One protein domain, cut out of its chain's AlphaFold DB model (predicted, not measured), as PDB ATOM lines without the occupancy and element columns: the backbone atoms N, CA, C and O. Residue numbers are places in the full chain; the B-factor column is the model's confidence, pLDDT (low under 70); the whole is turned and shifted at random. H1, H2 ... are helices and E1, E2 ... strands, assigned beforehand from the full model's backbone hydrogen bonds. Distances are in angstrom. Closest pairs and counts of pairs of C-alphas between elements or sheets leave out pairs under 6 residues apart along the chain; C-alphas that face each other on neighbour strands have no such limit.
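What this domain is: This is residues 124 to 190 of the 219 residues of an uncharacterized protein of Chitinimonas arctica (UniProt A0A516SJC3). The longest helix, H1, stands at one end of a rounded body, H4 and H5 meet as a corner in its middle, and H2 and H3 make a second corner at the other end. The link of residues 142 to 149 crosses from H1 to H2, and strand E1 follows H5. The printed part has 67 residues with five named helices and one named strand, in the order H1 H2 H3 H4 H5 E1, and is mostly helix. It is compact, with a radius of gyration of the C-alphas of 10.9 A, and spans 29 by 23 by 20 A.

Where its parts are: Find C-alpha 130 at (18.936, 38.599, 23.890); from there H1, residues 130 to 141, runs 16.1 A to C-alpha 141 at (3.073, 39.379, 21.049). Next come H2, residues 150 to 157, 10.3 A long, and H3, residues 161 to 165. H4 is residues 169 to 174, and H5, residues 178 to 185, is 10.1 A long. E1, residues 187 to 190, ends at C-alpha 190, (5.606, 24.624, 15.868).

How they stand to each other: Start from H1: it is close to but not clearly touching H4, with closest C-alphas Ile 140 and Gln 170 6.7 A apart, at a steep tilt of 69.8 degrees, only just short of about perpendicular. H1 is likewise close to but not clearly touching H5, Met 133 to Ala 183, 7.4 A between C-alphas. H4 and H5 touch only at the corner, with closest C-alphas Val 173 and Ala 179 4.4 A apart. H2 and H3 touch only at the corner, Ser 157 to Ser 164, 3.9 A between C-alphas. H2 and H5 are near each other, while H1 and H2 are apart. E1 pairs with no named strand. In H2, H4 and H5 every O i to N i+4 pair is within hydrogen-bond range, in H1 6 of 8, and in H3 0 of 1, beside 2 of 2 O i to N i+3 pairs.

The domain as a whole: Look to Phe 142 and Leu 158 for the two C-alphas farthest apart, 29.2 A. The printed part has no cut and no long link, and no printed residue is under 70 in pLDDT.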
ATOM      1  N   SER A 124      12.615  28.667  17.635       84.25
ATOM      2  CA  SER A 124      13.980  28.160  17.521       84.25
ATOM      3  C   SER A 124      14.363  27.365  18.770       84.25
ATOM      4  O   SER A 124      14.995  26.312  18.660       84.25
ATOM      5  N   GLY A 125      13.962  27.843  19.956       79.00
ATOM      6  CA  GLY A 125      14.535  27.375  21.224       79.00
ATOM      7  C   GLY A 125      16.044  27.644  21.310       79.00
ATOM      8  O   GLY A 125      16.585  28.342  20.452       79.00
ATOM      9  N   ARG A 126      16.703  27.105  22.352       75.88
ATOM     10  CA  ARG A 126      18.147  27.249  22.660       75.88
ATOM     11  C   ARG A 126      18.681  28.633  22.290       75.88
ATOM     12  O   ARG A 126      19.344  28.824  21.274       75.88
ATOM     13  N   ILE A 127      18.285  29.614  23.087       83.12
ATOM     14  CA  ILE A 127      18.469  31.020  22.758       83.12
ATOM     15  C   ILE A 127      19.872  31.460  23.169       83.12
ATOM     16  O   ILE A 127      20.193  31.495  24.352       83.12
ATOM     17  N   GLU A 128      20.696  31.825  22.189       82.31
ATOM     18  CA  GLU A 128      22.109  32.173  22.396       82.31
ATOM     19  C   GLU A 128      22.324  33.681  22.606       82.31
ATOM     20  O   GLU A 128      23.412  34.123  22.968       82.31
ATOM     21  N   SER A 129      21.294  34.502  22.375       81.88
ATOM     22  CA  SER A 129      21.379  35.956  22.536       81.88
ATOM     23  C   SER A 129      20.047  36.605  22.914       81.88
ATOM     24  O   SER A 129      18.968  36.124  22.563       81.88
ATOM     25  N   VAL A 130      20.117  37.777  23.554       79.94
ATOM     26  CA  VAL A 130      18.936  38.599  23.890       79.94
ATOM     27  C   VAL A 130      18.134  38.973  22.638       79.94
ATOM     28  O   VAL A 130      16.908  38.914  22.648       79.94
ATOM     29  N   ASN A 131      18.808  39.275  21.523       81.94
ATOM     30  CA  ASN A 131      18.142  39.619  20.263       81.94
ATOM     31  C   ASN A 131      17.321  38.451  19.696       81.94
ATOM     32  O   ASN A 131      16.252  38.662  19.115       81.94
ATOM     33  N   GLN A 132      17.807  37.218  19.856       81.25
ATOM     34  CA  GLN A 132      17.085  36.018  19.443       81.25
ATOM     35  C   GLN A 132      15.864  35.781  20.346       81.25
ATOM     36  O   GLN A 132      14.789  35.495  19.820       81.25
ATOM     37  N   MET A 133      15.991  36.005  21.662       84.50
ATOM     38  CA  MET A 133      14.852  35.966  22.590       84.50
ATOM     39  C   MET A 133      13.782  36.982  22.183       84.50
ATOM     40  O   MET A 133      12.622  36.630  21.987       84.50
ATOM     41  N   ASP A 134      14.168  38.243  21.989       85.75
ATOM     42  CA  ASP A 134      13.242  39.313  21.613       85.75
ATOM     43  C   ASP A 134      12.513  39.015  20.299       85.75
ATOM     44  O   ASP A 134      11.313  39.286  20.176       85.75
ATOM     45  N   SER A 135      13.226  38.434  19.331       84.19
ATOM     46  CA  SER A 135      12.666  38.042  18.036       84.19
ATOM     47  C   SER A 135      11.643  36.919  18.174       84.19
ATOM     48  O   SER A 135      10.592  36.967  17.539       84.19
ATOM     49  N   GLU A 136      11.910  35.923  19.016       85.56
ATOM     50  CA  GLU A 136      10.985  34.815  19.241       85.56
ATOM     51  C   GLU A 136       9.742  35.262  20.022       85.56
ATOM     52  O   GLU A 136       8.606  35.015  19.606       85.56
ATOM     53  N   LEU A 137       9.940  36.030  21.097       87.38
ATOM     54  CA  LEU A 137       8.852  36.585  21.902       87.38
ATOM     55  C   LEU A 137       8.010  37.617  21.136       87.38
ATOM     56  O   LEU A 137       6.867  37.888  21.517       87.38
ATOM     57  N   ALA A 138       8.527  38.203  20.053       89.94
ATOM     58  CA  ALA A 138       7.738  39.074  19.185       89.94
ATOM     59  C   ALA A 138       6.551  38.331  18.552       89.94
ATOM     60  O   ALA A 138       5.456  38.888  18.489       89.94
ATOM     61  N   TRP A 139       6.723  37.069  18.154       93.56
ATOM     62  CA  TRP A 139       5.657  36.277  17.533       93.56
ATOM     63  C   TRP A 139       4.518  35.973  18.501       93.56
ATOM     64  O   TRP A 139       3.346  36.075  18.139       93.56
ATOM     65  N   ILE A 140       4.854  35.718  19.765       92.44
ATOM     66  CA  ILE A 140       3.879  35.612  20.855       92.44
ATOM     67  C   ILE A 140       3.065  36.904  20.982       92.44
ATOM     68  O   ILE A 140       1.837  36.867  21.037       92.44
ATOM     69  N   LYS A 141       3.736  38.064  20.970       91.94
ATOM     70  CA  LYS A 141       3.073  39.379  21.049       91.94
ATOM     71  C   LYS A 141       2.169  39.657  19.847       91.94
ATOM     72  O   LYS A 141       1.289  40.507  19.952       91.94
ATOM     73  N   PHE A 142       2.391  38.974  18.724       94.19
ATOM     74  CA  PHE A 142       1.546  39.056  17.535       94.19
ATOM     75  C   PHE A 142       0.360  38.092  17.564       94.19
ATOM     76  O   PHE A 142      -0.451  38.164  16.655       94.19
ATOM     77  N   GLY A 143       0.230  37.230  18.577       96.00
ATOM     78  CA  GLY A 143      -0.904  36.313  18.718       96.00
ATOM     79  C   GLY A 143      -0.639  34.888  18.244       96.00
ATOM     80  O   GLY A 143      -1.576  34.093  18.184       96.00
ATOM     81  N   PHE A 144       0.607  34.526  17.924       97.38
ATOM     82  CA  PHE A 144       0.938  33.109  17.777       97.38
ATOM     83  C   PHE A 144       0.755  32.403  19.117       97.38
ATOM     84  O   PHE A 144       1.173  32.925  20.149       97.38
ATOM     85  N   ILE A 145       0.182  31.206  19.072       96.00
ATOM     86  CA  ILE A 145       0.014  30.270  20.177       96.00
ATOM     87  C   ILE A 145       1.106  29.207  20.058       96.00
ATOM     88  O   ILE A 145       1.351  28.654  18.985       96.00
ATOM     89  N   ALA A 146       1.783  28.934  21.168       94.69
ATOM     90  CA  ALA A 146       2.942  28.055  21.220       94.69
ATOM     91  C   ALA A 146       2.709  27.002  22.303       94.69
ATOM     92  O   ALA A 146       3.239  27.095  23.408       94.69
ATOM     93  N   ASN A 147       1.868  26.017  21.987       96.06
ATOM     94  CA  ASN A 147       1.609  24.895  22.882       96.06
ATOM     95  C   ASN A 147       2.906  24.114  23.089       96.06
ATOM     96  O   ASN A 147       3.449  23.557  22.134       96.06
ATOM     97  N   LEU A 148       3.391  24.066  24.330       95.88
ATOM     98  CA  LEU A 148       4.606  23.333  24.649       95.88
ATOM     99  C   LEU A 148       4.381  21.849  24.329       95.88
ATOM    100  O   LEU A 148       3.351  21.308  24.745       95.88
ATOM    101  N   PRO A 149       5.299  21.168  23.626       96.25
ATOM    102  CA  PRO A 149       5.222  19.728  23.422       96.25
ATOM    103  C   PRO A 149       5.333  18.981  24.758       96.25
ATOM    104  O   PRO A 149       5.726  19.543  25.783       96.25
ATOM    105  N   PHE A 150       4.917  17.713  24.766       95.94
ATOM    106  CA  PHE A 150       4.809  16.919  25.995       95.94
ATOM    107  C   PHE A 150       6.113  16.888  26.798       95.94
ATOM    108  O   PHE A 150       6.078  17.051  28.013       95.94
ATOM    109  N   ASP A 151       7.243  16.719  26.127       95.94
ATOM    110  CA  ASP A 151       8.554  16.628  26.750       95.94
ATOM    111  C   ASP A 151       8.984  17.956  27.398       95.94
ATOM    112  O   ASP A 151       9.441  17.945  28.542       95.94
ATOM    113  N   LEU A 152       8.751  19.103  26.748       95.75
ATOM    114  CA  LEU A 152       8.972  20.416  27.365       95.75
ATOM    115  C   LEU A 152       8.028  20.644  28.548       95.75
ATOM    116  O   LEU A 152       8.481  21.054  29.615       95.75
ATOM    117  N   ARG A 153       6.735  20.315  28.414       96.12
ATOM    118  CA  ARG A 153       5.771  20.424  29.528       96.12
ATOM    119  C   ARG A 153       6.175  19.566  30.720       96.12
ATOM    120  O   ARG A 153       6.048  20.021  31.854       96.12
ATOM    121  N   ALA A 154       6.650  18.346  30.476       95.88
ATOM    122  CA  ALA A 154       7.102  17.443  31.525       95.88
ATOM    123  C   ALA A 154       8.295  18.042  32.281       95.88
ATOM    124  O   ALA A 154       8.249  18.125  33.505       95.88
ATOM    125  N   ARG A 155       9.312  18.548  31.567       95.56
ATOM    126  CA  ARG A 155      10.492  19.177  32.190       95.56
ATOM    127  C   ARG A 155      10.144  20.444  32.969       95.56
ATOM    128  O   ARG A 155      10.590  20.589  34.100       95.56
ATOM    129  N   VAL A 156       9.318  21.325  32.400       95.25
ATOM    130  CA  VAL A 156       8.838  22.533  33.092       95.25
ATOM    131  C   VAL A 156       8.068  22.152  34.359       95.25
ATOM    132  O   VAL A 156       8.266  22.751  35.411       95.25
ATOM    133  N   SER A 157       7.239  21.106  34.304       94.12
ATOM    134  CA  SER A 157       6.443  20.679  35.461       94.12
ATOM    135  C   SER A 157       7.290  20.183  36.636       94.12
ATOM    136  O   SER A 157       6.872  20.351  37.783       94.12
ATOM    137  N   LEU A 158       8.485  19.633  36.380       94.12
ATOM    138  CA  LEU A 158       9.424  19.200  37.425       94.12
ATOM    139  C   LEU A 158       9.972  20.362  38.266       94.12
ATOM    140  O   LEU A 158      10.429  20.131  39.381       94.12
ATOM    141  N   MET A 159       9.885  21.606  37.781       93.31
ATOM    142  CA  MET A 159      10.250  22.795  38.563       93.31
ATOM    143  C   MET A 159       9.260  23.080  39.708       93.31
ATOM    144  O   MET A 159       9.565  23.864  40.605       93.31
ATOM    145  N   GLY A 160       8.078  22.449  39.698       92.75
ATOM    146  CA  GLY A 160       7.069  22.586  40.746       92.75
ATOM    147  C   GLY A 160       6.337  23.935  40.749       92.75
ATOM    148  O   GLY A 160       6.470  24.765  39.851       92.75
ATOM    149  N   GLY A 161       5.485  24.145  41.756       93.75
ATOM    150  CA  GLY A 161       4.745  25.400  41.936       93.75
ATOM    151  C   GLY A 161       3.913  25.804  40.709       93.75
ATOM    152  O   GLY A 161       3.194  24.982  40.133       93.75
ATOM    153  N   GLN A 162       4.016  27.074  40.301       93.81
ATOM    154  CA  GLN A 162       3.282  27.624  39.151       93.81
ATOM    155  C   GLN A 162       3.687  26.978  37.813       93.81
ATOM    156  O   GLN A 162       2.849  26.870  36.918       93.81
ATOM    157  N   PHE A 163       4.918  26.463  37.697       95.25
ATOM    158  CA  PHE A 163       5.408  25.821  36.474       95.25
ATOM    159  C   PHE A 163       4.659  24.519  36.137       95.25
ATOM    160  O   PHE A 163       4.482  24.197  34.967       95.25
ATOM    161  N   SER A 164       4.105  23.813  37.132       93.75
ATOM    162  CA  SER A 164       3.319  22.576  36.928       93.75
ATOM    163  C   SER A 164       2.065  22.747  36.051       93.75
ATOM    164  O   SER A 164       1.562  21.795  35.436       93.75
ATOM    165  N   ARG A 165       1.542  23.976  35.967       94.19
ATOM    166  CA  ARG A 165       0.325  24.308  35.213       94.19
ATOM    167  C   ARG A 165       0.605  24.906  33.841       94.19
ATOM    168  O   ARG A 165      -0.334  25.054  33.071       94.19
ATOM    169  N   VAL A 166       1.864  25.193  33.518       96.62
ATOM    170  CA  VAL A 166       2.256  25.786  32.237       96.62
ATOM    171  C   VAL A 166       1.942  24.818  31.093       96.62
ATOM    172  O   VAL A 166       2.256  23.623  31.144       96.62
ATOM    173  N   ARG A 167       1.282  25.323  30.052       96.06
ATOM    174  CA  ARG A 167       0.914  24.597  28.827       96.06
ATOM    175  C   ARG A 167       1.467  25.258  27.576       96.06
ATOM    176  O   ARG A 167       1.653  24.575  26.570       96.06
ATOM    177  N   THR A 168       1.759  26.547  27.643       95.88
ATOM    178  CA  THR A 168       2.193  27.348  26.503       95.88
ATOM    179  C   THR A 168       3.499  28.083  26.798       95.88
ATOM    180  O   THR A 168       3.828  28.353  27.954       95.88
ATOM    181  N   LEU A 169       4.257  28.429  25.755       94.81
ATOM    182  CA  LEU A 169       5.467  29.244  25.906       94.81
ATOM    183  C   LEU A 169       5.134  30.630  26.481       94.81
ATOM    184  O   LEU A 169       5.920  31.189  27.231       94.81
ATOM    185  N   GLN A 170       3.948  31.150  26.177       94.12
ATOM    186  CA  GLN A 170       3.399  32.404  26.682       94.12
ATOM    187  C   GLN A 170       3.306  32.400  28.206       94.12
ATOM    188  O   GLN A 170       3.768  33.332  28.857       94.12
ATOM    189  N   GLU A 171       2.727  31.339  28.767       95.56
ATOM    190  CA  GLU A 171       2.632  31.161  30.215       95.56
ATOM    191  C   GLU A 171       4.015  30.965  30.828       95.56
ATOM    192  O   GLU A 171       4.309  31.567  31.854       95.56
ATOM    193  N   LEU A 172       4.879  30.173  30.181       95.69
ATOM    194  CA  LEU A 172       6.236  29.925  30.660       95.69
ATOM    195  C   LEU A 172       7.011  31.233  30.827       95.69
ATOM    196  O   LEU A 172       7.491  31.530  31.913       95.69
ATOM    197  N   VAL A 173       7.108  32.037  29.769       94.19
ATOM    198  CA  VAL A 173       7.930  33.258  29.766       94.19
ATOM    199  C   VAL A 173       7.317  34.401  30.577       94.19
ATOM    200  O   VAL A 173       8.008  35.375  30.862       94.19
ATOM    201  N   ALA A 174       6.040  34.290  30.961       94.50
ATOM    202  CA  ALA A 174       5.388  35.219  31.878       94.50
ATOM    203  C   ALA A 174       5.752  34.961  33.352       94.50
ATOM    204  O   ALA A 174       5.597  35.859  34.179       94.50
ATOM    205  N   LEU A 175       6.234  33.759  33.693       96.00
ATOM    206  CA  LEU A 175       6.671  33.433  35.049       96.00
ATOM    207  C   LEU A 175       8.087  33.965  35.330       96.00
ATOM    208  O   LEU A 175       8.953  33.916  34.447       96.00
ATOM    209  N   PRO A 176       8.378  34.401  36.572       95.44
ATOM    210  CA  PRO A 176       9.742  34.703  36.995       95.44
ATOM    211  C   PRO A 176      10.689  33.528  36.710       95.44
ATOM    212  O   PRO A 176      10.424  32.403  37.119       95.44
ATOM    213  N   GLY A 177      11.781  33.782  35.983       93.44
ATOM    214  CA  GLY A 177      12.762  32.761  35.585       93.44
ATOM    215  C   GLY A 177      12.374  31.907  34.367       93.44
ATOM    216  O   GLY A 177      13.228  31.214  33.819       93.44
ATOM    217  N   GLY A 178      11.135  31.978  33.873       94.50
ATOM    218  CA  GLY A 178      10.689  31.133  32.761       94.50
ATOM    219  C   GLY A 178      11.329  31.473  31.412       94.50
ATOM    220  O   GLY A 178      11.652  30.569  30.644       94.50
ATOM    221  N   ALA A 179      11.597  32.754  31.139       92.62
ATOM    222  CA  ALA A 179      12.341  33.164  29.942       92.62
ATOM    223  C   ALA A 179      13.793  32.650  29.951       92.62
ATOM    224  O   ALA A 179      14.290  32.203  28.918       92.62
ATOM    225  N   GLN A 180      14.451  32.662  31.115       92.44
ATOM    226  CA  GLN A 180      15.790  32.089  31.274       92.44
ATOM    227  C   GLN A 180      15.757  30.570  31.076       92.44
ATOM    228  O   GLN A 180      16.532  30.038  30.287       92.44
ATOM    229  N   TRP A 181      14.807  29.883  31.718       94.31
ATOM    230  CA  TRP A 181      14.648  28.442  31.543       94.31
ATOM    231  C   TRP A 181      14.459  28.074  30.071       94.31
ATOM    232  O   TRP A 181      15.085  27.138  29.578       94.31
ATOM    233  N   TRP A 182      13.621  28.832  29.358       94.19
ATOM    234  CA  TRP A 182      13.375  28.628  27.936       94.19
ATOM    235  C   TRP A 182      14.636  28.836  27.088       94.19
ATOM    236  O   TRP A 182      14.894  28.037  26.188       94.19
ATOM    237  N   ALA A 183      15.449  29.848  27.402       92.19
ATOM    238  CA  ALA A 183      16.719  30.076  26.719       92.19
ATOM    239  C   ALA A 183      17.663  28.870  26.833       92.19
ATOM    240  O   ALA A 183      18.267  28.464  25.843       92.19
ATOM    241  N   GLU A 184      17.744  28.278  28.024       92.06
ATOM    242  CA  GLU A 184      18.675  27.193  28.347       92.06
ATOM    243  C   GLU A 184      18.173  25.809  27.896       92.06
ATOM    244  O   GLU A 184      18.962  24.970  27.457       92.06
ATOM    245  N   ASN A 185      16.862  25.558  27.991       93.12
ATOM    246  CA  ASN A 185      16.274  24.215  27.875       93.12
ATOM    247  C   ASN A 185      15.311  24.050  26.694       93.12
ATOM    248  O   ASN A 185      14.940  22.924  26.354       93.12
ATOM    249  N   GLY A 186      14.865  25.153  26.092       93.06
ATOM    250  CA  GLY A 186      13.919  25.128  24.986       93.06
ATOM    251  C   GLY A 186      14.501  24.484  23.736       93.06
ATOM    252  O   GLY A 186      15.698  24.571  23.489       93.06
ATOM    253  N   HIS A 187      13.655  23.887  22.902       93.38
ATOM    254  CA  HIS A 187      14.034  23.423  21.567       93.38
ATOM    255  C   HIS A 187      12.956  23.793  20.555       93.38
ATOM    256  O   HIS A 187      11.842  24.155  20.927       93.38
ATOM    257  N   ALA A 188      13.278  23.669  19.270       92.75
ATOM    258  CA  ALA A 188      12.358  24.059  18.223       92.75
ATOM    259  C   ALA A 188      11.045  23.262  18.255       92.75
ATOM    260  O   ALA A 188      11.052  22.033  18.362       92.75
ATOM    261  N   PHE A 189       9.921  23.967  18.125       94.94
ATOM    262  CA  PHE A 189       8.594  23.381  17.937       94.94
ATOM    263  C   PHE A 189       7.667  24.359  17.205       94.94
ATOM    264  O   PHE A 189       7.960  25.547  17.072       94.94
ATOM    265  N   ARG A 190       6.547  23.850  16.686       94.75
ATOM    266  CA  ARG A 190       5.606  24.624  15.868       94.75
ATOM    267  C   ARG A 190       4.782  25.598  16.720       94.75
ATOM    268  O   ARG A 190       4.135  25.196  17.681       94.75
TER     269      ARG A 190